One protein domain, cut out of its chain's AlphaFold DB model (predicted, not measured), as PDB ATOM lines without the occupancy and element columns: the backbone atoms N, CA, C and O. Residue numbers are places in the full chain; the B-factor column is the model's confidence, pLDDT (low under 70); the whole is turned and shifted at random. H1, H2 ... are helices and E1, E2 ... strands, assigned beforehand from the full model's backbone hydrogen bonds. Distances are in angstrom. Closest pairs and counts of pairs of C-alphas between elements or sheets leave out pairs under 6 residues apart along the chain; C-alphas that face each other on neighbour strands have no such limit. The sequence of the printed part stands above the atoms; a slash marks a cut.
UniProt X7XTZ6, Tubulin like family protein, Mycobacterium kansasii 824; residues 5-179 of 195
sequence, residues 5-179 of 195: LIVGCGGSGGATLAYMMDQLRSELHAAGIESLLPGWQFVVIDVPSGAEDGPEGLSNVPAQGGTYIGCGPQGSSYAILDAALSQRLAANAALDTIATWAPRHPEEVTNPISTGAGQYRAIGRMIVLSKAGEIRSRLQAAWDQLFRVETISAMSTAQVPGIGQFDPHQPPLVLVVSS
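What this domain is: This is residues 5 to 179 of the 195 residues of the protein "Tubulin like family protein" of Mycobacterium kansasii 824 (UniProt X7XTZ6). A small parallel sheet of four strands stands in the middle between two long helices, H1 over one face and H4 over the other, both running along the strands. Beyond one end of this core lie H2 and H3 with the winding residues 92 to 120, and beyond the other end lies H5 with residues 158 to 172. The printed part has 175 residues, with five named helices and four named strands in the order E1 H1 E2 E3 H2 H3 H4 H5 E4; the sheet's order is E3 E2 E1 E4, and the class is mixed, helices and strands. The whole is elongated, 57 by 37 by 23 A, and only just loose, close to compact, with a radius of gyration of the C-alphas of 19.0 A.

Where its parts are: E1, residues 5 to 9, begins with C-alpha 5 at (297.792, 245.791, 306.643). H1, residues 10 to 30, is 30.6 A long and ends at (307.689, 225.206, 303.951). E2, residues 40 to 46, is 19.7 A long, and E3 is residues 67 to 70. H2, residues 78 to 91, is 20.0 A long; H3 is residues 121 to 130. H4, residues 132 to 145, is also 20.0 A long, and H5 is residues 149 to 157. E4, residues 173 to 178, is 16.0 A long and ends at (293.546, 245.325, 319.761).

How they stand to each other: In the sheet, E3 and E4 are the edge strands. E1 and E4 are parallel at 12 degrees, with N 7 and O 175 2.8 A apart, within hydrogen-bond range. E2 and E1 are parallel at 17 degrees, with N 8 and O 43 at 2.8 A; E3 and E2 are parallel at 13 degrees, with N 69 and O 44 at 2.8 A. H1 and H4 lie on opposite faces, making three layers, helices on both faces of a sheet. H1 is over E2 and E1 at a height of 9.9 A over the sheet; its closest C-alphas to E2 are those of Gly 10 and Asp 46, 4.4 A. E1, H1 and E2 form a strand-helix-strand unit, two parallel neighbour strands with a helix between, and its crossover is right-handed. H4 is over E2 at a height of 9.3 A, the closest C-alphas being those of Gln 41 and Ala 142, 6.3 A. H3 only grazes the sheet with residues 124 to 128. H2 touches H3 at a steep tilt of 56 degrees, the same way, closest at the C-alphas of Leu 85 and Ser 130, 6.0 A. H5 is not on the sheet. In all five helices every O i to N i+4 pair is within hydrogen-bond range.

The domain as a whole: The C-alphas farthest apart, those of Glu 108 and Thr 157, are 56.9 A apart. The printed part has no cut. The links E2 to E3, H2 to H3 and H5 to E4 are long. The mean pLDDT of the printed part is 88.1; residues 73 to 76, 111 to 120 and 179 are under 70.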
ATOM      1  N   LEU A   5     297.239 244.916 305.617       98.06
ATOM      2  CA  LEU A   5     297.792 245.791 306.643       98.06
ATOM      3  C   LEU A   5     297.241 245.332 307.991       98.06
ATOM      4  O   LEU A   5     296.040 245.412 308.237       98.06
ATOM      5  N   ILE A   6     298.113 244.838 308.857       97.81
ATOM      6  CA  ILE A   6     297.757 244.278 310.153       97.81
ATOM      7  C   ILE A   6     298.319 245.208 311.224       97.81
ATOM      8  O   ILE A   6     299.530 245.403 311.318       97.81
ATOM      9  N   VAL A   7     297.430 245.810 312.008       97.12
ATOM     10  CA  VAL A   7     297.768 246.822 313.009       97.12
ATOM     11  C   VAL A   7     297.511 246.275 314.407       97.12
ATOM     12  O   VAL A   7     296.365 246.029 314.774       97.12
ATOM     13  N   GLY A   8     298.571 246.092 315.185       94.31
ATOM     14  CA  GLY A   8     298.525 245.705 316.588       94.31
ATOM     15  C   GLY A   8     298.504 246.941 317.483       94.31
ATOM     16  O   GLY A   8     299.395 247.780 317.384       94.31
ATOM     17  N   CYS A   9     297.520 247.058 318.370       90.38
ATOM     18  CA  CYS A   9     297.445 248.159 319.333       90.38
ATOM     19  C   CYS A   9     297.781 247.665 320.746       90.38
ATOM     20  O   CYS A   9     297.070 246.814 321.295       90.38
ATOM     21  N   GLY A  10     298.817 248.246 321.350       85.06
ATOM     22  CA  GLY A  10     299.327 247.881 322.670       85.06
ATOM     23  C   GLY A  10     300.213 246.631 322.666       85.06
ATOM     24  O   GLY A  10     300.258 245.893 321.679       85.06
ATOM     25  N   GLY A  11     300.854 246.346 323.803       83.62
ATOM     26  CA  GLY A  11     301.777 245.211 323.943       83.62
ATOM     27  C   GLY A  11     301.169 243.846 323.605       83.62
ATOM     28  O   GLY A  11     301.796 243.033 322.939       83.62
ATOM     29  N   SER A  12     299.902 243.603 323.951       85.81
ATOM     30  CA  SER A  12     299.196 242.361 323.576       85.81
ATOM     31  C   SER A  12     298.869 242.274 322.083       85.81
ATOM     32  O   SER A  12     298.924 241.187 321.508       85.81
ATOM     33  N   GLY A  13     298.573 243.406 321.434       89.69
ATOM     34  CA  GLY A  13     298.485 243.477 319.977       89.69
ATOM     35  C   GLY A  13     299.834 243.140 319.344       89.69
ATOM     36  O   GLY A  13     299.890 242.317 318.436       89.69
ATOM     37  N   GLY A  14     300.923 243.695 319.887       91.25
ATOM     38  CA  GLY A  14     302.292 243.379 319.479       91.25
ATOM     39  C   GLY A  14     302.657 241.904 319.645       91.25
ATOM     40  O   GLY A  14     303.160 241.302 318.701       91.25
ATOM     41  N   ALA A  15     302.334 241.301 320.791       91.38
ATOM     42  CA  ALA A  15     302.544 239.877 321.040       91.38
ATOM     43  C   ALA A  15     301.755 239.011 320.050       91.38
ATOM     44  O   ALA A  15     302.313 238.108 319.435       91.38
ATOM     45  N   THR A  16     300.479 239.335 319.822       93.56
ATOM     46  CA  THR A  16     299.646 238.619 318.843       93.56
ATOM     47  C   THR A  16     300.254 238.697 317.446       93.56
ATOM     48  O   THR A  16     300.350 237.681 316.762       93.56
ATOM     49  N   LEU A  17     300.714 239.881 317.027       95.69
ATOM     50  CA  LEU A  17     301.364 240.035 315.727       95.69
ATOM     51  C   LEU A  17     302.679 239.257 315.652       95.69
ATOM     52  O   LEU A  17     302.952 238.667 314.615       95.69
ATOM     53  N   ALA A  18     303.459 239.204 316.733       95.19
ATOM     54  CA  ALA A  18     304.687 238.419 316.776       95.19
ATOM     55  C   ALA A  18     304.418 236.920 316.551       95.19
ATOM     56  O   ALA A  18     305.102 236.313 315.728       95.19
ATOM     57  N   TYR A  19     303.390 236.347 317.192       95.38
ATOM     58  CA  TYR A  19     302.969 234.963 316.928       95.38
ATOM     59  C   TYR A  19     302.452 234.775 315.497       95.38
ATOM     60  O   TYR A  19     302.798 233.798 314.838       95.38
ATOM     61  N   MET A  20     301.643 235.712 314.990       95.00
ATOM     62  CA  MET A  20     301.133 235.643 313.616       95.00
ATOM     63  C   MET A  20     302.265 235.655 312.585       95.00
ATOM     64  O   MET A  20     302.224 234.894 311.622       95.00
ATOM     65  N   MET A  21     303.264 236.520 312.770       95.94
ATOM     66  CA  MET A  21     304.416 236.630 311.875       95.94
ATOM     67  C   MET A  21     305.289 235.372 311.913       95.94
ATOM     68  O   MET A  21     305.745 234.934 310.858       95.94
ATOM     69  N   ASP A  22     305.473 234.777 313.090       95.06
ATOM     70  CA  ASP A  22     306.246 233.548 313.273       95.06
ATOM     71  C   ASP A  22     305.584 232.343 312.587       95.06
ATOM     72  O   ASP A  22     306.214 231.643 311.788       95.06
ATOM     73  N   GLN A  23     304.279 232.155 312.808       93.44
ATOM     74  CA  GLN A  23     303.523 231.083 312.156       93.44
ATOM     75  C   GLN A  23     303.508 231.256 310.636       93.44
ATOM     76  O   GLN A  23     303.796 230.316 309.896       93.44
ATOM     77  N   LEU A  24     303.273 232.480 310.159       93.75
ATOM     78  CA  LEU A  24     303.265 232.776 308.730       93.75
ATOM     79  C   LEU A  24     304.636 232.549 308.086       93.75
ATOM     80  O   LEU A  24     304.720 232.020 306.981       93.75
ATOM     81  N   ARG A  25     305.723 232.913 308.771       93.50
ATOM     82  CA  ARG A  25     307.085 232.627 308.307       93.50
ATOM     83  C   ARG A  25     307.336 231.124 308.222       93.50
ATOM     84  O   ARG A  25     307.928 230.680 307.244       93.50
ATOM     85  N   SER A  26     306.869 230.355 309.201       92.56
ATOM     86  CA  SER A  26     306.995 228.894 309.190       92.56
ATOM     87  C   SER A  26     306.268 228.265 307.992       92.56
ATOM     88  O   SER A  26     306.830 227.411 307.305       92.56
ATOM     89  N   GLU A  27     305.058 228.739 307.680       91.56
ATOM     90  CA  GLU A  27     304.301 228.300 306.497       91.56
ATOM     91  C   GLU A  27     304.984 228.697 305.179       91.56
ATOM     92  O   GLU A  27     305.060 227.898 304.244       91.56
ATOM     93  N   LEU A  28     305.514 229.921 305.098       93.06
ATOM     94  CA  LEU A  28     306.261 230.397 303.934       93.06
ATOM     95  C   LEU A  28     307.555 229.609 303.713       93.06
ATOM     96  O   LEU A  28     307.869 229.259 302.575       93.06
ATOM     97  N   HIS A  29     308.277 229.286 304.783       93.31
ATOM     98  CA  HIS A  29     309.514 228.516 304.699       93.31
ATOM     99  C   HIS A  29     309.251 227.101 304.162       93.31
ATOM    100  O   HIS A  29     309.994 226.618 303.310       93.31
ATOM    101  N   ALA A  30     308.129 226.475 304.542       89.94
ATOM    102  CA  ALA A  30     307.689 225.206 303.951       89.94
ATOM    103  C   ALA A  30     307.411 225.302 302.433       89.94
ATOM    104  O   ALA A  30     307.471 224.294 301.729       89.94
ATOM    105  N   ALA A  31     307.141 226.506 301.920       88.94
ATOM    106  CA  ALA A  31     306.994 226.811 300.496       88.94
ATOM    107  C   ALA A  31     308.291 227.328 299.831       88.94
ATOM    108  O   ALA A  31     308.260 227.736 298.670       88.94
ATOM    109  N   GLY A  32     309.428 227.327 300.540       92.38
ATOM    110  CA  GLY A  32     310.718 227.819 300.042       92.38
ATOM    111  C   GLY A  32     310.856 229.346 300.025       92.38
ATOM    112  O   GLY A  32     311.684 229.881 299.287       92.38
ATOM    113  N   ILE A  33     310.033 230.064 300.797       92.69
ATOM    114  CA  ILE A  33     310.056 231.527 300.906       92.69
ATOM    115  C   ILE A  33     310.639 231.917 302.271       92.69
ATOM    116  O   ILE A  33     310.046 231.663 303.314       92.69
ATOM    117  N   GLU A  34     311.798 232.577 302.262       89.81
ATOM    118  CA  GLU A  34     312.590 232.849 303.477       89.81
ATOM    119  C   GLU A  34     312.145 234.086 304.279       89.81
ATOM    120  O   GLU A  34     312.588 234.316 305.408       89.81
ATOM    121  N   SER A  35     311.285 234.927 303.706       90.19
ATOM    122  CA  SER A  35     310.850 236.176 304.327       90.19
ATOM    123  C   SER A  35     309.376 236.460 304.078       90.19
ATOM    124  O   SER A  35     308.785 236.011 303.099       90.19
ATOM    125  N   LEU A  36     308.773 237.236 304.981       93.56
ATOM    126  CA  LEU A  36     307.403 237.700 304.804       93.56
ATOM    127  C   LEU A  36     307.275 238.492 303.500       93.56
ATOM    128  O   LEU A  36     308.115 239.334 303.175       93.56
ATOM    129  N   LEU A  37     306.189 238.239 302.771       94.94
ATOM    130  CA  LEU A  37     305.931 238.927 301.517       94.94
ATOM    131  C   LEU A  37     305.642 240.416 301.771       94.94
ATOM    132  O   LEU A  37     304.879 240.749 302.681       94.94
ATOM    133  N   PRO A  38     306.150 241.331 300.927       95.31
ATOM    134  CA  PRO A  38     305.957 242.775 301.100       95.31
ATOM    135  C   PRO A  38     304.490 243.213 300.966       95.31
ATOM    136  O   PRO A  38     304.138 244.330 301.340       95.31
ATOM    137  N   GLY A  39     303.608 242.341 300.468       95.88
ATOM    138  CA  GLY A  39     302.165 242.576 300.469       95.88
ATOM    139  C   GLY A  39     301.514 242.434 301.844       95.88
ATOM    140  O   GLY A  39     300.313 242.679 301.946       95.88
ATOM    141  N   TRP A  40     302.265 242.050 302.879       96.88
ATOM    142  CA  TRP A  40     301.793 241.907 304.253       96.88
ATOM    143  C   TRP A  40     302.567 242.843 305.172       96.88
ATOM    144  O   TRP A  40     303.747 242.652 305.447       96.88
ATOM    145  N   GLN A  41     301.890 243.887 305.630       98.00
ATOM    146  CA  GLN A  41     302.470 244.930 306.460       98.00
ATOM    147  C   GLN A  41     301.994 244.744 307.893       98.00
ATOM    148  O   GLN A  41     300.794 244.757 308.150       98.00
ATOM    149  N   PHE A  42     302.935 244.589 308.822       97.75
ATOM    150  CA  PHE A  42     302.662 244.445 310.250       97.75
ATOM    151  C   PHE A  42     303.124 245.707 310.967       97.75
ATOM    152  O   PHE A  42     304.296 246.076 310.890       97.75
ATOM    153  N   VAL A  43     302.207 246.383 311.653       97.50
ATOM    154  CA  VAL A  43     302.482 247.637 312.359       97.50
ATOM    155  C   VAL A  43     301.991 247.525 313.792       97.50
ATOM    156  O   VAL A  43     300.824 247.238 314.020       97.50
ATOM    157  N   VAL A  44     302.854 247.794 314.763       94.81
ATOM    158  CA  VAL A  44     302.482 247.893 316.178       94.81
ATOM    159  C   VAL A  44     302.484 249.350 316.602       94.81
ATOM    160  O   VAL A  44     303.442 250.074 316.336       94.81
ATOM    161  N   ILE A  45     301.414 249.771 317.268       92.62
ATOM    162  CA  ILE A  45     301.288 251.077 317.911       92.62
ATOM    163  C   ILE A  45     301.180 250.828 319.406       92.62
ATOM    164  O   ILE A  45     300.230 250.184 319.855       92.62
ATOM    165  N   ASP A  46     302.120 251.354 320.179       87.69
ATOM    166  CA  ASP A  46     302.109 251.185 321.628       87.69
ATOM    167  C   ASP A  46     302.683 252.414 322.347       87.69
ATOM    168  O   ASP A  46     303.226 253.335 321.732       87.69
ATOM    169  N   VAL A  47     302.476 252.474 323.658       83.38
ATOM    170  CA  VAL A  47     302.891 253.579 324.519       83.38
ATOM    171  C   VAL A  47     304.390 253.574 324.811       83.38
ATOM    172  O   VAL A  47     304.957 254.663 324.759       83.38
ATOM    173  N   PRO A  48     305.071 252.450 325.102       81.56
ATOM    174  CA  PRO A  48     306.515 252.473 325.306       81.56
ATOM    175  C   PRO A  48     307.236 253.085 324.100       81.56
ATOM    176  O   PRO A  48     306.866 252.865 322.944       81.56
ATOM    177  N   SER A  49     308.263 253.899 324.348       80.81
ATOM    178  CA  SER A  49     308.982 254.600 323.274       80.81
ATOM    179  C   SER A  49     309.757 253.646 322.359       80.81
ATOM    180  O   SER A  49     309.962 253.957 321.188       80.81
ATOM    181  N   GLY A  50     310.175 252.494 322.885       82.94
ATOM    182  CA  GLY A  50     310.829 251.419 322.144       82.94
ATOM    183  C   GLY A  50     310.001 250.140 322.183       82.94
ATOM    184  O   GLY A  50     309.199 249.957 323.093       82.94
ATOM    185  N   ALA A  51     310.197 249.280 321.183       84.88
ATOM    186  CA  ALA A  51     309.615 247.946 321.189       84.88
ATOM    187  C   ALA A  51     310.273 247.104 322.286       84.88
ATOM    188  O   ALA A  51     311.498 247.105 322.412       84.88
ATOM    189  N   GLU A  52     309.457 246.386 323.046       81.50
ATOM    190  CA  GLU A  52     309.921 245.395 324.015       81.50
ATOM    191  C   GLU A  52     310.304 244.087 323.309       81.50
ATOM    192  O   GLU A  52     310.067 243.914 322.105       81.50
ATOM    193  N   ASP A  53     310.918 243.167 324.052       86.44
ATOM    194  CA  ASP A  53     311.213 241.824 323.558       86.44
ATOM    195  C   ASP A  53     309.926 241.085 323.160       86.44
ATOM    196  O   ASP A  53     308.829 241.373 323.645       86.44
ATOM    197  N   GLY A  54     310.049 240.148 322.219       84.44
ATOM    198  CA  GLY A  54     308.901 239.366 321.773       84.44
ATOM    199  C   GLY A  54     308.442 238.359 322.836       84.44
ATOM    200  O   GLY A  54     309.176 238.046 323.778       84.44
ATOM    201  N   PRO A  55     307.204 237.854 322.717       87.44
ATOM    202  CA  PRO A  55     306.637 236.943 323.703       87.44
ATOM    203  C   PRO A  55     307.331 235.575 323.666       87.44
ATOM    204  O   PRO A  55     307.657 235.073 322.596       87.44
ATOM    205  N   GLU A  56     307.528 234.961 324.838       87.00
ATOM    206  CA  GLU A  56     307.935 233.548 324.988       87.00
ATOM    207  C   GLU A  56     309.175 233.133 324.164       87.00
ATOM    208  O   GLU A  56     309.270 232.013 323.670       87.00
ATOM    209  N   GLY A  57     310.151 234.038 324.026       84.56
ATOM    210  CA  GLY A  57     311.392 233.781 323.284       84.56
ATOM    211  C   GLY A  57     311.291 234.002 321.771       84.56
ATOM    212  O   GLY A  57     312.284 233.820 321.066       84.56
ATOM    213  N   LEU A  58     310.132 234.432 321.265       89.88
ATOM    214  CA  LEU A  58     309.983 234.883 319.885       89.88
ATOM    215  C   LEU A  58     310.606 236.265 319.685       89.88
ATOM    216  O   LEU A  58     310.699 237.090 320.592       89.88
ATOM    217  N   SER A  59     310.988 236.545 318.441       92.88
ATOM    218  CA  SER A  59     311.388 237.891 318.033       92.88
ATOM    219  C   SER A  59     310.195 238.850 318.089       92.88
ATOM    220  O   SER A  59     309.069 238.476 317.763       92.88
ATOM    221  N   ASN A  60     310.417 240.111 318.459       93.31
ATOM    222  CA  ASN A  60     309.366 241.128 318.379       93.31
ATOM    223  C   ASN A  60     309.041 241.502 316.918       93.31
ATOM    224  O   ASN A  60     309.751 241.131 315.982       93.31
ATOM    225  N   VAL A  61     307.964 242.265 316.710       95.56
ATOM    226  CA  VAL A  61     307.491 242.632 315.363       95.56
ATOM    227  C   VAL A  61     308.578 243.305 314.502       95.56
ATOM    228  O   VAL A  61     308.765 242.860 313.368       95.56
ATOM    229  N   PRO A  62     309.340 244.313 314.983       95.62
ATOM    230  CA  PRO A  62     310.449 244.883 314.215       95.62
ATOM    231  C   PRO A  62     311.534 243.879 313.826       95.62
ATOM    232  O   PRO A  62     311.951 243.857 312.670       95.62
ATOM    233  N   ALA A  63     311.958 243.019 314.756       94.38
ATOM    234  CA  ALA A  63     312.970 241.998 314.488       94.38
ATOM    235  C   ALA A  63     312.495 240.954 313.461       94.38
ATOM    236  O   ALA A  63     313.304 240.363 312.752       94.38
ATOM    237  N   GLN A  64     311.179 240.778 313.318       93.88
ATOM    238  CA  GLN A  64     310.577 239.925 312.295       93.88
ATOM    239  C   GLN A  64     310.294 240.643 310.957       93.88
ATOM    240  O   GLN A  64     309.758 240.014 310.041       93.88
ATOM    241  N   GLY A  65     310.661 241.921 310.807       93.56
ATOM    242  CA  GLY A  65     310.484 242.707 309.574       93.56
ATOM    243  C   GLY A  65     309.237 243.599 309.538       93.56
ATOM    244  O   GLY A  65     308.918 244.165 308.494       93.56
ATOM    245  N   GLY A  66     308.521 243.729 310.656       95.44
ATOM    246  CA  GLY A  66     307.411 244.663 310.810       95.44
ATOM    247  C   GLY A  66     307.857 246.043 311.302       95.44
ATOM    248  O   GLY A  66     309.038 246.362 311.393       95.44
ATOM    249  N   THR A  67     306.887 246.890 311.638       96.62
ATOM    250  CA  THR A  67     307.121 248.269 312.087       96.62
ATOM    251  C   THR A  67     306.584 248.485 313.495       96.62
ATOM    252  O   THR A  67     305.472 248.071 313.803       96.62
ATOM    253  N   TYR A  68     307.330 249.208 314.330       94.94
ATOM    254  CA  TYR A  68     306.864 249.684 315.633       94.94
ATOM    255  C   TYR A  68     306.753 251.214 315.655       94.94
ATOM    256  O   TYR A  68     307.608 251.932 315.119       94.94
ATOM    257  N   ILE A  69     305.678 251.710 316.260       93.38
ATOM    258  CA  ILE A  69     305.382 253.125 316.472       93.38
ATOM    259  C   ILE A  69     305.207 253.330 317.979       93.38
ATOM    260  O   ILE A  69     304.138 253.071 318.534       93.38
ATOM    261  N   GLY A  70     306.273 253.793 318.631       88.69
ATOM    262  CA  GLY A  70     306.256 254.151 320.045       88.69
ATOM    263  C   GLY A  70     305.674 255.545 320.246       88.69
ATOM    264  O   GLY A  70     306.140 256.514 319.646       88.69
ATOM    265  N   CYS A  71     304.650 255.656 321.086       85.00
ATOM    266  CA  CYS A  71     303.952 256.919 321.316       85.00
ATOM    267  C   CYS A  71     304.499 257.698 322.521       85.00
ATOM    268  O   CYS A  71     304.218 258.889 322.663       85.00
ATOM    269  N   GLY A  72     305.255 257.033 323.394       75.75
ATOM    270  CA  GLY A  72     305.708 257.556 324.677       75.75
ATOM    271  C   GLY A  72     306.596 258.796 324.547       75.75
ATOM    272  O   GLY A  72     307.465 258.840 323.672       75.75
ATOM    273  N   PRO A  73     306.415 259.807 325.415       69.00
ATOM    274  CA  PRO A  73     307.302 260.960 325.456       69.00
ATOM    275  C   PRO A  73     308.709 260.533 325.890       69.00
ATOM    276  O   PRO A  73     308.876 259.799 326.864       69.00
ATOM    277  N   GLN A  74     309.737 261.028 325.201       64.44
ATOM    278  CA  GLN A  74     311.124 260.835 325.622       64.44
ATOM    279  C   GLN A  74     311.435 261.819 326.761       64.44
ATOM    280  O   GLN A  74     311.721 262.988 326.524       64.44
ATOM    281  N   GLY A  75     311.296 261.367 328.010       61.88
ATOM    282  CA  GLY A  75     311.759 262.097 329.200       61.88
ATOM    283  C   GLY A  75     310.930 263.313 329.641       61.88
ATOM    284  O   GLY A  75     311.365 264.036 330.530       61.88
ATOM    285  N   SER A  76     309.753 263.561 329.056       68.62
ATOM    286  CA  SER A  76     308.855 264.654 329.478       68.62
ATOM    287  C   SER A  76     307.790 264.167 330.464       68.62
ATOM    288  O   SER A  76     307.277 263.055 330.325       68.62
ATOM    289  N   SER A  77     307.433 265.006 331.443       81.75
ATOM    290  CA  SER A  77     306.366 264.700 332.403       81.75
ATOM    291  C   SER A  77     304.984 264.705 331.745       81.75
ATOM    292  O   SER A  77     304.768 265.311 330.691       81.75
ATOM    293  N   TYR A  78     304.021 264.047 332.394       83.81
ATOM    294  CA  TYR A  78     302.657 263.939 331.879       83.81
ATOM    295  C   TYR A  78     301.990 265.309 331.780       83.81
ATOM    296  O   TYR A  78     301.358 265.610 330.774       83.81
ATOM    297  N   ALA A  79     302.208 266.164 332.781       87.19
ATOM    298  CA  ALA A  79     301.679 267.521 332.816       87.19
ATOM    299  C   ALA A  79     302.104 268.372 331.614       87.19
ATOM    300  O   ALA A  79     301.290 269.117 331.074       87.19
ATOM    301  N   ILE A  80     303.347 268.230 331.145       88.06
ATOM    302  CA  ILE A  80     303.817 268.946 329.950       88.06
ATOM    303  C   ILE A  80     303.084 268.441 328.700       88.06
ATOM    304  O   ILE A  80     302.658 269.241 327.864       88.06
ATOM    305  N   LEU A  81     302.912 267.121 328.579       88.19
ATOM    306  CA  LEU A  81     302.187 266.508 327.465       88.19
ATOM    307  C   LEU A  81     300.714 266.931 327.454       88.19
ATOM    308  O   LEU A  81     300.198 267.299 326.396       88.19
ATOM    309  N   ASP A  82     300.055 266.888 328.612       90.06
ATOM    310  CA  ASP A  82     298.666 267.307 328.770       90.06
ATOM    311  C   ASP A  82     298.489 268.777 328.388       90.06
ATOM    312  O   ASP A  82     297.679 269.078 327.515       90.06
ATOM    313  N   ALA A  83     299.310 269.676 328.940       91.56
ATOM    314  CA  ALA A  83     299.218 271.105 328.661       91.56
ATOM    315  C   ALA A  83     299.351 271.407 327.159       91.56
ATOM    316  O   ALA A  83     298.523 272.128 326.596       91.56
ATOM    317  N   ALA A  84     300.341 270.812 326.486       91.12
ATOM    318  CA  ALA A  84     300.550 271.005 325.052       91.12
ATOM    319  C   ALA A  84     299.381 270.457 324.211       91.12
ATOM    320  O   ALA A  84     298.926 271.101 323.259       91.12
ATOM    321  N   LEU A  85     298.869 269.273 324.562       91.81
ATOM    322  CA  LEU A  85     297.743 268.659 323.861       91.81
ATOM    323  C   LEU A  85     296.446 269.450 324.081       91.81
ATOM    324  O   LEU A  85     295.750 269.750 323.110       91.81
ATOM    325  N   SER A  86     296.155 269.831 325.321       93.38
ATOM    326  CA  SER A  86     295.003 270.644 325.704       93.38
ATOM    327  C   SER A  86     295.029 272.006 325.009       93.38
ATOM    328  O   SER A  86     294.024 272.403 324.423       93.38
ATOM    329  N   GLN A  87     296.180 272.686 324.948       94.12
ATOM    330  CA  GLN A  87     296.329 273.935 324.185       94.12
ATOM    331  C   GLN A  87     296.029 273.745 322.692       94.12
ATOM    332  O   GLN A  87     295.287 274.535 322.103       94.12
ATOM    333  N   ARG A  88     296.545 272.673 322.077       93.31
ATOM    334  CA  ARG A  88     296.262 272.355 320.668       93.31
ATOM    335  C   ARG A  88     294.777 272.066 320.436       93.31
ATOM    336  O   ARG A  88     294.227 272.499 319.425       93.31
ATOM    337  N   LEU A  89     294.126 271.332 321.334       93.75
ATOM    338  CA  LEU A  89     292.694 271.041 321.237       93.75
ATOM    339  C   LEU A  89     291.851 272.303 321.439       93.75
ATOM    340  O   LEU A  89     290.900 272.512 320.691       93.75
ATOM    341  N   ALA A  90     292.230 273.178 322.371       94.31
ATOM    342  CA  ALA A  90     291.578 274.468 322.595       94.31
ATOM    343  C   ALA A  90     291.627 275.356 321.347       94.31
ATOM    344  O   ALA A  90     290.596 275.876 320.927       94.31
ATOM    345  N   ALA A  91     292.795 275.450 320.704       95.38
ATOM    346  CA  ALA A  91     292.968 276.200 319.460       95.38
ATOM    347  C   ALA A  91     292.088 275.677 318.306       95.38
ATOM    348  O   ALA A  91     291.781 276.427 317.385       95.38
ATOM    349  N   ASN A  92     291.661 274.411 318.369       93.94
ATOM    350  CA  ASN A  92     290.782 273.771 317.388       93.94
ATOM    351  C   ASN A  92     289.339 273.580 317.894       93.94
ATOM    352  O   ASN A  92     288.591 272.814 317.292       93.94
ATOM    353  N   ALA A  93     288.952 274.228 319.002       94.50
ATOM    354  CA  ALA A  93     287.637 274.078 319.635       94.50
ATOM    355  C   ALA A  93     287.228 272.609 319.906       94.50
ATOM    356  O   ALA A  93     286.056 272.260 319.814       94.50
ATOM    357  N   ALA A  94     288.200 271.756 320.251       94.12
ATOM    358  CA  ALA A  94     288.053 270.303 320.391       94.12
ATOM    359  C   ALA A  94     288.398 269.786 321.806       94.12
ATOM    360  O   ALA A  94     288.793 268.632 321.982       94.12
ATOM    361  N   LEU A  95     288.323 270.637 322.836       91.62
ATOM    362  CA  LEU A  95     288.617 270.245 324.228       91.62
ATOM    363  C   LEU A  95     287.638 269.200 324.781       91.62
ATOM    364  O   LEU A  95     287.993 268.384 325.634       91.62
ATOM    365  N   ASP A  96     286.410 269.197 324.274       91.38
ATOM    366  CA  ASP A  96     285.368 268.224 324.596       91.38
ATOM    367  C   ASP A  96     285.803 266.773 324.315       91.38
ATOM    368  O   ASP A  96     285.374 265.852 325.016       91.38
ATOM    369  N   THR A  97     286.728 266.568 323.369       88.94
ATOM    370  CA  THR A  97     287.264 265.245 323.006       88.94
ATOM    371  C   THR A  97     287.972 264.523 324.158       88.94
ATOM    372  O   THR A  97     287.966 263.287 324.201       88.94
ATOM    373  N   ILE A  98     288.545 265.266 325.111       90.50
ATOM    374  CA  ILE A  98     289.287 264.723 326.261       90.50
ATOM    375  C   ILE A  98     288.570 264.947 327.601       90.50
ATOM    376  O   ILE A  98     288.845 264.243 328.574       90.50
ATOM    377  N   ALA A  99     287.591 265.858 327.643       87.31
ATOM    378  CA  ALA A  99     286.976 266.383 328.866       87.31
ATOM    379  C   ALA A  99     286.345 265.330 329.801       87.31
ATOM    380  O   ALA A  99     286.208 265.562 331.000       87.31
ATOM    381  N   THR A 100     285.932 264.174 329.271       85.62
ATOM    382  CA  THR A 100     285.205 263.148 330.043       85.62
ATOM    383  C   THR A 100     286.085 262.043 330.617       85.62
ATOM    384  O   THR A 100     285.604 261.250 331.424       85.62
ATOM    385  N   TRP A 101     287.349 261.950 330.201       86.19
ATOM    386  CA  TRP A 101     288.194 260.802 330.541       86.19
ATOM    387  C   TRP A 101     289.656 261.149 330.814       86.19
ATOM    388  O   TRP A 101     290.344 260.306 331.388       86.19
ATOM    389  N   ALA A 102     290.143 262.330 330.423       88.00
ATOM    390  CA  ALA A 102     291.489 262.759 330.780       88.00
ATOM    391  C   ALA A 102     291.604 263.017 332.301       88.00
ATOM    392  O   ALA A 102     290.631 263.459 332.925       88.00
ATOM    393  N   PRO A 103     292.764 262.729 332.921       86.12
ATOM    394  CA  PRO A 103     293.063 263.111 334.298       86.12
ATOM    395  C   PRO A 103     292.872 264.616 334.516       86.12
ATOM    396  O   PRO A 103     293.308 265.424 333.706       86.12
ATOM    397  N   ARG A 104     292.233 264.990 335.629       85.12
ATOM    398  CA  ARG A 104     291.980 266.401 335.980       85.12
ATOM    399  C   ARG A 104     293.154 267.078 336.687       85.12
ATOM    400  O   ARG A 104     293.239 268.296 336.655       85.12
ATOM    401  N   HIS A 105     294.017 266.272 337.302       85.69
ATOM    402  CA  HIS A 105     295.199 266.690 338.052       85.69
ATOM    403  C   HIS A 105     296.446 266.074 337.404       85.69
ATOM    404  O   HIS A 105     296.991 265.089 337.910       85.69
ATOM    405  N   PRO A 106     296.853 266.542 336.209       84.38
ATOM    406  CA  PRO A 106     297.982 265.963 335.486       84.38
ATOM    407  C   PRO A 106     299.322 266.087 336.241       84.38
ATOM    408  O   PRO A 106     300.237 265.302 335.997       84.38
ATOM    409  N   GLU A 107     299.439 267.031 337.173       83.62
ATOM    410  CA  GLU A 107     300.567 267.218 338.091       83.62
ATOM    411  C   GLU A 107     300.750 266.076 339.103       83.62
ATOM    412  O   GLU A 107     301.870 265.822 339.541       83.62
ATOM    413  N   GLU A 108     299.679 265.353 339.443       82.56
ATOM    414  CA  GLU A 108     299.722 264.223 340.384       82.56
ATOM    415  C   GLU A 108     300.201 262.923 339.713       82.56
ATOM    416  O   GLU A 108     300.488 261.921 340.376       82.56
ATOM    417  N   VAL A 109     300.329 262.929 338.383       78.88
ATOM    418  CA  VAL A 109     300.806 261.788 337.600       78.88
ATOM    419  C   VAL A 109     302.334 261.735 337.648       78.88
ATOM    420  O   VAL A 109     303.031 262.334 336.827       78.88
ATOM    421  N   THR A 110     302.857 260.982 338.613       71.75
ATOM    422  CA  THR A 110     304.304 260.825 338.851       71.75
ATOM    423  C   THR A 110     304.908 259.575 338.205       71.75
ATOM    424  O   THR A 110     306.129 259.456 338.107       71.75
ATOM    425  N   ASN A 111     304.075 258.642 337.732       65.12
ATOM    426  CA  ASN A 111     304.532 257.391 337.133       65.12
ATOM    427  C   ASN A 111     305.317 257.650 335.831       65.12
ATOM    428  O   ASN A 111     304.852 258.427 334.989       65.12
ATOM    429  N   PRO A 112     306.451 256.959 335.602       61.97
ATOM    430  CA  PRO A 112     307.166 257.031 334.335       61.97
ATOM    431  C   PRO A 112     306.264 256.531 333.206       61.97
ATOM    432  O   PRO A 112     305.960 255.347 333.077       61.97
ATOM    433  N   ILE A 113     305.825 257.465 332.375       61.28
ATOM    434  CA  ILE A 113     304.913 257.224 331.254       61.28
ATOM    435  C   ILE A 113     305.515 256.249 330.228       61.28
ATOM    436  O   ILE A 113     304.798 255.553 329.510       61.28
ATOM    437  N   SER A 114     306.846 256.206 330.173       56.97
ATOM    438  CA  SER A 114     307.649 255.407 329.254       56.97
ATOM    439  C   SER A 114     307.594 253.900 329.510       56.97
ATOM    440  O   SER A 114     307.908 253.148 328.595       56.97
ATOM    441  N   THR A 115     307.201 253.452 330.708       55.59
ATOM    442  CA  THR A 115     307.290 252.037 331.135       55.59
ATOM    443  C   THR A 115     305.954 251.286 331.021       55.59
ATOM    444  O   THR A 115     305.770 250.226 331.608       55.59
ATOM    445  N   GLY A 116     304.999 251.845 330.271       51.66
ATOM    446  CA  GLY A 116     303.715 251.214 329.972       51.66
ATOM    447  C   GLY A 116     302.540 251.837 330.730       51.66
ATOM    448  O   GLY A 116     302.419 251.758 331.951       51.66
ATOM    449  N   ALA A 117     301.591 252.409 329.985       49.62
ATOM    450  CA  ALA A 117     300.375 253.026 330.529       49.62
ATOM    451  C   ALA A 117     299.281 252.016 330.938       49.62
ATOM    452  O   ALA A 117     298.119 252.397 331.104       49.62
ATOM    453  N   GLY A 118     299.626 250.736 331.116       50.94
ATOM    454  CA  GLY A 118     298.678 249.677 331.481       50.94
ATOM    455  C   GLY A 118     297.904 249.964 332.775       50.94
ATOM    456  O   GLY A 118     296.768 249.518 332.916       50.94
ATOM    457  N   GLN A 119     298.471 250.774 333.676       56.00
ATOM    458  CA  GLN A 119     297.841 251.163 334.944       56.00
ATOM    459  C   GLN A 119     296.829 252.316 334.797       56.00
ATOM    460  O   GLN A 119     295.880 252.395 335.571       56.00
ATOM    461  N   TYR A 120     296.965 253.164 333.768       68.69
ATOM    462  CA  TYR A 120     296.088 254.316 333.532       68.69
ATOM    463  C   TYR A 120     295.783 254.487 332.042       68.69
ATOM    464  O   TYR A 120     296.431 255.239 331.311       68.69
ATOM    465  N   ARG A 121     294.712 253.829 331.589       74.12
ATOM    466  CA  ARG A 121     294.239 253.883 330.192       74.12
ATOM    467  C   ARG A 121     294.005 255.309 329.684       74.12
ATOM    468  O   ARG A 121     294.222 255.578 328.507       74.12
ATOM    469  N   ALA A 122     293.574 256.219 330.557       80.31
ATOM    470  CA  ALA A 122     293.409 257.632 330.227       80.31
ATOM    471  C   ALA A 122     294.741 258.290 329.829       80.31
ATOM    472  O   ALA A 122     294.818 258.961 328.805       80.31
ATOM    473  N   ILE A 123     295.814 258.016 330.573       81.69
ATOM    474  CA  ILE A 123     297.158 258.515 330.265       81.69
ATOM    475  C   ILE A 123     297.624 257.959 328.914       81.69
ATOM    476  O   ILE A 123     298.011 258.729 328.036       81.69
ATOM    477  N   GLY A 124     297.476 256.645 328.699       81.75
ATOM    478  CA  GLY A 124     297.783 255.989 327.420       81.75
ATOM    479  C   GLY A 124     297.088 256.645 326.225       81.75
ATOM    480  O   GLY A 124     297.719 256.946 325.213       81.75
ATOM    481  N   ARG A 125     295.791 256.945 326.359       84.44
ATOM    482  CA  ARG A 125     295.007 257.616 325.313       84.44
ATOM    483  C   ARG A 125     295.485 259.041 325.036       84.44
ATOM    484  O   ARG A 125     295.547 259.416 323.869       84.44
ATOM    485  N   MET A 126     295.851 259.812 326.063       86.88
ATOM    486  CA  MET A 126     296.415 261.157 325.875       86.88
ATOM    487  C   MET A 126     297.742 261.112 325.115       86.88
ATOM    488  O   MET A 126     297.954 261.890 324.187       86.88
ATOM    489  N   ILE A 127     298.603 260.150 325.443       86.06
ATOM    490  CA  ILE A 127     299.894 259.969 324.769       86.06
ATOM    491  C   ILE A 127     299.695 259.619 323.298       86.06
ATOM    492  O   ILE A 127     300.232 260.299 322.425       86.06
ATOM    493  N   VAL A 128     298.866 258.615 323.006       87.81
ATOM    494  CA  VAL A 128     298.551 258.219 321.626       87.81
ATOM    495  C   VAL A 128     297.920 259.385 320.853       87.81
ATOM    496  O   VAL A 128     298.311 259.652 319.717       87.81
ATOM    497  N   LEU A 129     297.006 260.145 321.469       89.50
ATOM    498  CA  LEU A 129     296.371 261.310 320.840       89.50
ATOM    499  C   LEU A 129     297.375 262.436 320.535       89.50
ATOM    500  O   LEU A 129     297.287 263.086 319.485       89.50
ATOM    501  N   SER A 130     298.369 262.642 321.403       88.69
ATOM    502  CA  SER A 130     299.463 263.586 321.139       88.69
ATOM    503  C   SER A 130     300.259 263.204 319.878       88.69
ATOM    504  O   SER A 130     300.701 264.082 319.135       88.69
ATOM    505  N   LYS A 131     300.329 261.903 319.565       89.62
ATOM    506  CA  LYS A 131     301.059 261.315 318.432       89.62
ATOM    507  C   LYS A 131     300.204 260.968 317.213       89.62
ATOM    508  O   LYS A 131     300.729 260.436 316.239       89.62
ATOM    509  N   ALA A 132     298.919 261.324 317.204       90.69
ATOM    510  CA  ALA A 132     297.985 260.949 316.137       90.69
ATOM    511  C   ALA A 132     298.475 261.294 314.713       90.69
ATOM    512  O   ALA A 132     298.298 260.502 313.789       90.69
ATOM    513  N   GLY A 133     299.127 262.450 314.531       91.44
ATOM    514  CA  GLY A 133     299.686 262.850 313.233       91.44
ATOM    515  C   GLY A 133     300.839 261.953 312.769       91.44
ATOM    516  O   GLY A 133     300.875 261.544 311.611       91.44
ATOM    517  N   GLU A 134     301.741 261.598 313.687       92.25
ATOM    518  CA  GLU A 134     302.861 260.689 313.426       92.25
ATOM    519  C   GLU A 134     302.351 259.279 313.105       92.25
ATOM    520  O   GLU A 134     302.733 258.701 312.087       92.25
ATOM    521  N   ILE A 135     301.412 258.766 313.908       93.69
ATOM    522  CA  ILE A 135     300.763 257.466 313.687       93.69
ATOM    523  C   ILE A 135     300.123 257.419 312.298       93.69
ATOM    524  O   ILE A 135     300.381 256.486 311.538       93.69
ATOM    525  N   ARG A 136     299.337 258.442 311.931       95.62
ATOM    526  CA  ARG A 136     298.722 258.536 310.599       95.62
ATOM    527  C   ARG A 136     299.775 258.493 309.496       95.62
ATOM    528  O   ARG A 136     299.607 257.744 308.541       95.62
ATOM    529  N   SER A 137     300.850 259.270 309.619       97.00
ATOM    530  CA  SER A 137     301.915 259.305 308.611       97.00
ATOM    531  C   SER A 137     302.597 257.946 308.443       97.00
ATOM    532  O   SER A 137     302.886 257.532 307.323       97.00
ATOM    533  N   ARG A 138     302.857 257.241 309.547       96.50
ATOM    534  CA  ARG A 138     303.521 255.931 309.537       96.50
ATOM    535  C   ARG A 138     302.604 254.829 308.999       96.50
ATOM    536  O   ARG A 138     303.061 253.993 308.226       96.50
ATOM    537  N   LEU A 139     301.315 254.861 309.341       97.00
ATOM    538  CA  LEU A 139     300.309 253.964 308.761       97.00
ATOM    539  C   LEU A 139     300.110 254.222 307.266       97.00
ATOM    540  O   LEU A 139     299.982 253.266 306.508       97.00
ATOM    541  N   GLN A 140     300.136 255.486 306.831       97.56
ATOM    542  CA  GLN A 140     300.082 255.828 305.409       97.56
ATOM    543  C   GLN A 140     301.285 255.247 304.659       97.56
ATOM    544  O   GLN A 140     301.104 254.629 303.620       97.56
ATOM    545  N   ALA A 141     302.496 255.352 305.212       97.25
ATOM    546  CA  ALA A 141     303.680 254.763 304.590       97.25
ATOM    547  C   ALA A 141     303.571 253.231 304.447       97.25
ATOM    548  O   ALA A 141     303.923 252.682 303.401       97.25
ATOM    549  N   ALA A 142     303.045 252.543 305.467       97.44
ATOM    550  CA  ALA A 142     302.777 251.104 305.401       97.44
ATOM    551  C   ALA A 142     301.678 250.772 304.378       97.44
ATOM    552  O   ALA A 142     301.784 249.793 303.645       97.44
ATOM    553  N   TRP A 143     300.638 251.600 304.282       97.62
ATOM    554  CA  TRP A 143     299.598 251.463 303.267       97.62
ATOM    555  C   TRP A 143     300.164 251.615 301.851       97.62
ATOM    556  O   TRP A 143     299.922 250.761 301.002       97.62
ATOM    557  N   ASP A 144     300.973 252.642 301.604       97.44
ATOM    558  CA  ASP A 144     301.560 252.919 300.289       97.44
ATOM    559  C   ASP A 144     302.506 251.795 299.837       97.44
ATOM    560  O   ASP A 144     302.560 251.463 298.649       97.44
ATOM    561  N   GLN A 145     303.196 251.136 300.778       97.06
ATOM    562  CA  GLN A 145     304.025 249.956 300.506       97.06
ATOM    563  C   GLN A 145     303.242 248.840 299.792       97.06
ATOM    564  O   GLN A 145     303.800 248.143 298.941       97.06
ATOM    565  N   LEU A 146     301.944 248.695 300.074       97.12
ATOM    566  CA  LEU A 146     301.079 247.672 299.472       97.12
ATOM    567  C   LEU A 146     300.783 247.916 297.987       97.12
ATOM    568  O   LEU A 146     300.330 247.004 297.289       97.12
ATOM    569  N   PHE A 147     301.013 249.131 297.496       96.44
ATOM    570  CA  PHE A 147     300.746 249.521 296.111       96.44
ATOM    571  C   PHE A 147     302.015 249.697 295.280       96.44
ATOM    572  O   PHE A 147     301.927 250.009 294.095       96.44
ATOM    573  N   ARG A 148     303.192 249.470 295.872       97.06
ATOM    574  CA  ARG A 148     304.458 249.516 295.141       97.06
ATOM    575  C   ARG A 148     304.531 248.425 294.077       97.06
ATOM    576  O   ARG A 148     304.037 247.313 294.275       97.06
ATOM    577  N   VAL A 149     305.189 248.741 292.965       96.25
ATOM    578  CA  VAL A 149     305.364 247.819 291.835       96.25
ATOM    579  C   VAL A 149     306.116 246.568 292.281       96.25
ATOM    580  O   VAL A 149     305.721 245.458 291.940       96.25
ATOM    581  N   GLU A 150     307.141 246.725 293.115       95.94
ATOM    582  CA  GLU A 150     307.932 245.621 293.661       95.94
ATOM    583  C   GLU A 150     307.073 244.706 294.543       95.94
ATOM    584  O   GLU A 150     307.196 243.484 294.474       95.94
ATOM    585  N   THR A 151     306.153 245.286 295.321       96.31
ATOM    586  CA  THR A 151     305.203 244.531 296.146       96.31
ATOM    587  C   THR A 151     304.249 243.713 295.284       96.31
ATOM    588  O   THR A 151     304.056 242.527 295.542       96.31
ATOM    589  N   ILE A 152     303.670 244.320 294.247       95.62
ATOM    590  CA  ILE A 152     302.753 243.640 293.319       95.62
ATOM    591  C   ILE A 152     303.481 242.497 292.599       95.62
ATOM    592  O   ILE A 152     302.961 241.382 292.551       95.62
ATOM    593  N   SER A 153     304.697 242.747 292.108       95.19
ATOM    594  CA  SER A 153     305.528 241.739 291.446       95.19
ATOM    595  C   SER A 153     305.846 240.568 292.375       95.19
ATOM    596  O   SER A 153     305.554 239.428 292.018       95.19
ATOM    597  N   ALA A 154     306.335 240.830 293.591       94.31
ATOM    598  CA  ALA A 154     306.653 239.780 294.563       94.31
ATOM    599  C   ALA A 154     305.425 238.929 294.930       94.31
ATOM    600  O   ALA A 154     305.516 237.707 295.025       94.31
ATOM    601  N   MET A 155     304.260 239.564 295.089       94.50
ATOM    602  CA  MET A 155     303.001 238.867 295.370       94.50
ATOM    603  C   MET A 155     302.509 238.032 294.182       94.50
ATOM    604  O   MET A 155     301.894 236.990 294.386       94.50
ATOM    605  N   SER A 156     302.772 238.470 292.947       92.94
ATOM    606  CA  SER A 156     302.373 237.743 291.735       92.94
ATOM    607  C   SER A 156     303.219 236.498 291.464       92.94
ATOM    608  O   SER A 156     302.716 235.531 290.895       92.94
ATOM    609  N   THR A 157     304.489 236.508 291.879       91.88
ATOM    610  CA  THR A 157     305.415 235.386 291.670       91.88
ATOM    611  C   THR A 157     305.408 234.388 292.824       91.88
ATOM    612  O   THR A 157     305.816 233.244 292.635       91.88
ATOM    613  N   ALA A 158     304.961 234.796 294.015       91.00
ATOM    614  CA  ALA A 158     304.906 233.927 295.183       91.00
ATOM    615  C   ALA A 158     303.865 232.808 295.010       91.00
ATOM    616  O   ALA A 158     302.683 233.058 294.769       91.00
ATOM    617  N   GLN A 159     304.298 231.562 295.202       87.69
ATOM    618  CA  GLN A 159     303.422 230.395 295.238       87.69
ATOM    619  C   GLN A 159     303.413 229.826 296.652       87.69
ATOM    620  O   GLN A 159     304.370 229.190 297.077       87.69
ATOM    621  N   VAL A 160     302.322 230.064 297.378       86.50
ATOM    622  CA  VAL A 160     302.127 229.516 298.724       86.50
ATOM    623  C   VAL A 160     300.983 228.501 298.676       86.50
ATOM    624  O   VAL A 160     299.861 228.881 298.307       86.50
ATOM    625  N   PRO A 161     301.232 227.220 299.009       84.94
ATOM    626  CA  PRO A 161     300.195 226.195 299.044       84.94
ATOM    627  C   PRO A 161     298.994 226.633 299.893       84.94
ATOM    628  O   PRO A 161     299.151 227.169 300.983       84.94
ATOM    629  N   GLY A 162     297.777 226.441 299.380       83.88
ATOM    630  CA  GLY A 162     296.536 226.762 300.102       83.88
ATOM    631  C   GLY A 162     296.091 228.235 300.089       83.88
ATOM    632  O   GLY A 162     294.931 228.499 300.391       83.88
ATOM    633  N   ILE A 163     296.931 229.196 299.675       81.06
ATOM    634  CA  ILE A 163     296.611 230.644 299.771       81.06
ATOM    635  C   ILE A 163     295.977 231.232 298.483       81.06
ATOM    636  O   ILE A 163     295.525 232.384 298.451       81.06
ATOM    637  N   GLY A 164     295.842 230.436 297.418       84.75
ATOM    638  CA  GLY A 164     295.224 230.838 296.146       84.75
ATOM    639  C   GLY A 164     296.001 231.932 295.396       84.75
ATOM    640  O   GLY A 164     296.905 232.565 295.940       84.75
ATOM    641  N   GLN A 165     295.635 232.206 294.144       87.81
ATOM    642  CA  GLN A 165     296.367 233.163 293.300       87.81
ATOM    643  C   GLN A 165     296.200 234.616 293.759       87.81
ATOM    644  O   GLN A 165     295.195 234.983 294.374       87.81
ATOM    645  N   PHE A 166     297.218 235.438 293.512       93.00
ATOM    646  CA  PHE A 166     297.176 236.872 293.778       93.00
ATOM    647  C   PHE A 166     296.400 237.612 292.681       93.00
ATOM    648  O   PHE A 166     296.638 237.391 291.499       93.00
ATOM    649  N   ASP A 167     295.501 238.512 293.087       91.44
ATOM    650  CA  ASP A 167     294.783 239.426 292.195       91.44
ATOM    651  C   ASP A 167     295.175 240.884 292.527       91.44
ATOM    652  O   ASP A 167     294.837 241.376 293.614       91.44
ATOM    653  N   PRO A 168     295.872 241.600 291.620       89.75
ATOM    654  CA  PRO A 168     296.291 242.988 291.830       89.75
ATOM    655  C   PRO A 168     295.126 243.971 291.990       89.75
ATOM    656  O   PRO A 168     295.296 245.028 292.609       89.75
ATOM    657  N   HIS A 169     293.953 243.640 291.446       90.62
ATOM    658  CA  HIS A 169     292.770 244.496 291.485       90.62
ATOM    659  C   HIS A 169     291.996 244.367 292.797       90.62
ATOM    660  O   HIS A 169     291.168 245.226 293.108       90.62
ATOM    661  N   GLN A 170     292.289 243.348 293.613       92.31
ATOM    662  CA  GLN A 170     291.677 243.239 294.931       92.31
ATOM    663  C   GLN A 170     292.255 244.284 295.893       92.31
ATOM    664  O   GLN A 170     293.483 244.377 296.050       92.31
ATOM    665  N   PRO A 171     291.393 245.043 296.597       92.00
ATOM    666  CA  PRO A 171     291.849 246.002 297.588       92.00
ATOM    667  C   PRO A 171     292.505 245.278 298.776       92.00
ATOM    668  O   PRO A 171     292.057 244.179 299.149       92.00
ATOM    669  N   PRO A 172     293.542 245.875 299.398       95.44
ATOM    670  CA  PRO A 172     294.121 245.337 300.619       95.44
ATOM    671  C   PRO A 172     293.102 245.227 301.755       95.44
ATOM    672  O   PRO A 172     292.197 246.054 301.874       95.44
ATOM    673  N   LEU A 173     293.259 244.214 302.607       96.00
ATOM    674  CA  LEU A 173     292.505 244.093 303.854       96.00
ATOM    675  C   LEU A 173     293.248 244.769 304.997       96.00
ATOM    676  O   LEU A 173     294.452 244.584 305.146       96.00
ATOM    677  N   VAL A 174     292.509 245.487 305.838       96.56
ATOM    678  CA  VAL A 174     293.035 246.034 307.089       96.56
ATOM    679  C   VAL A 174     292.495 245.210 308.248       96.56
ATOM    680  O   VAL A 174     291.281 245.082 308.399       96.56
ATOM    681  N   LEU A 175     293.392 244.660 309.063       95.56
ATOM    682  CA  LEU A 175     293.057 243.945 310.290       95.56
ATOM    683  C   LEU A 175     293.599 244.740 311.472       95.56
ATOM    684  O   LEU A 175     294.789 245.032 311.524       95.56
ATOM    685  N   VAL A 176     292.738 245.087 312.423       94.19
ATOM    686  CA  VAL A 176     293.155 245.762 313.656       94.19
ATOM    687  C   VAL A 176     293.048 244.770 314.802       94.19
ATOM    688  O   VAL A 176     291.953 244.350 315.172       94.19
ATOM    689  N   VAL A 177     294.194 244.397 315.360       91.12
ATOM    690  CA  VAL A 177     294.315 243.510 316.514       91.12
ATOM    691  C   VAL A 177     294.519 244.382 317.741       91.12
ATOM    692  O   VAL A 177     295.589 244.946 317.964       91.12
ATOM    693  N   SER A 178     293.475 244.524 318.545       78.75
ATOM    694  CA  SER A 178     293.546 245.325 319.761       78.75
ATOM    695  C   SER A 178     293.076 244.507 320.953       78.75
ATOM    696  O   SER A 178     291.987 243.939 320.918       78.75
ATOM    697  N   SER A 179     293.847 244.543 322.039       59.38
ATOM    698  CA  SER A 179     293.320 244.321 323.394       59.38
ATOM    699  C   SER A 179     292.938 245.650 324.057       59.38
ATOM    700  O   SER A 179     292.813 245.773 325.276       59.38
TER     701      SER A 179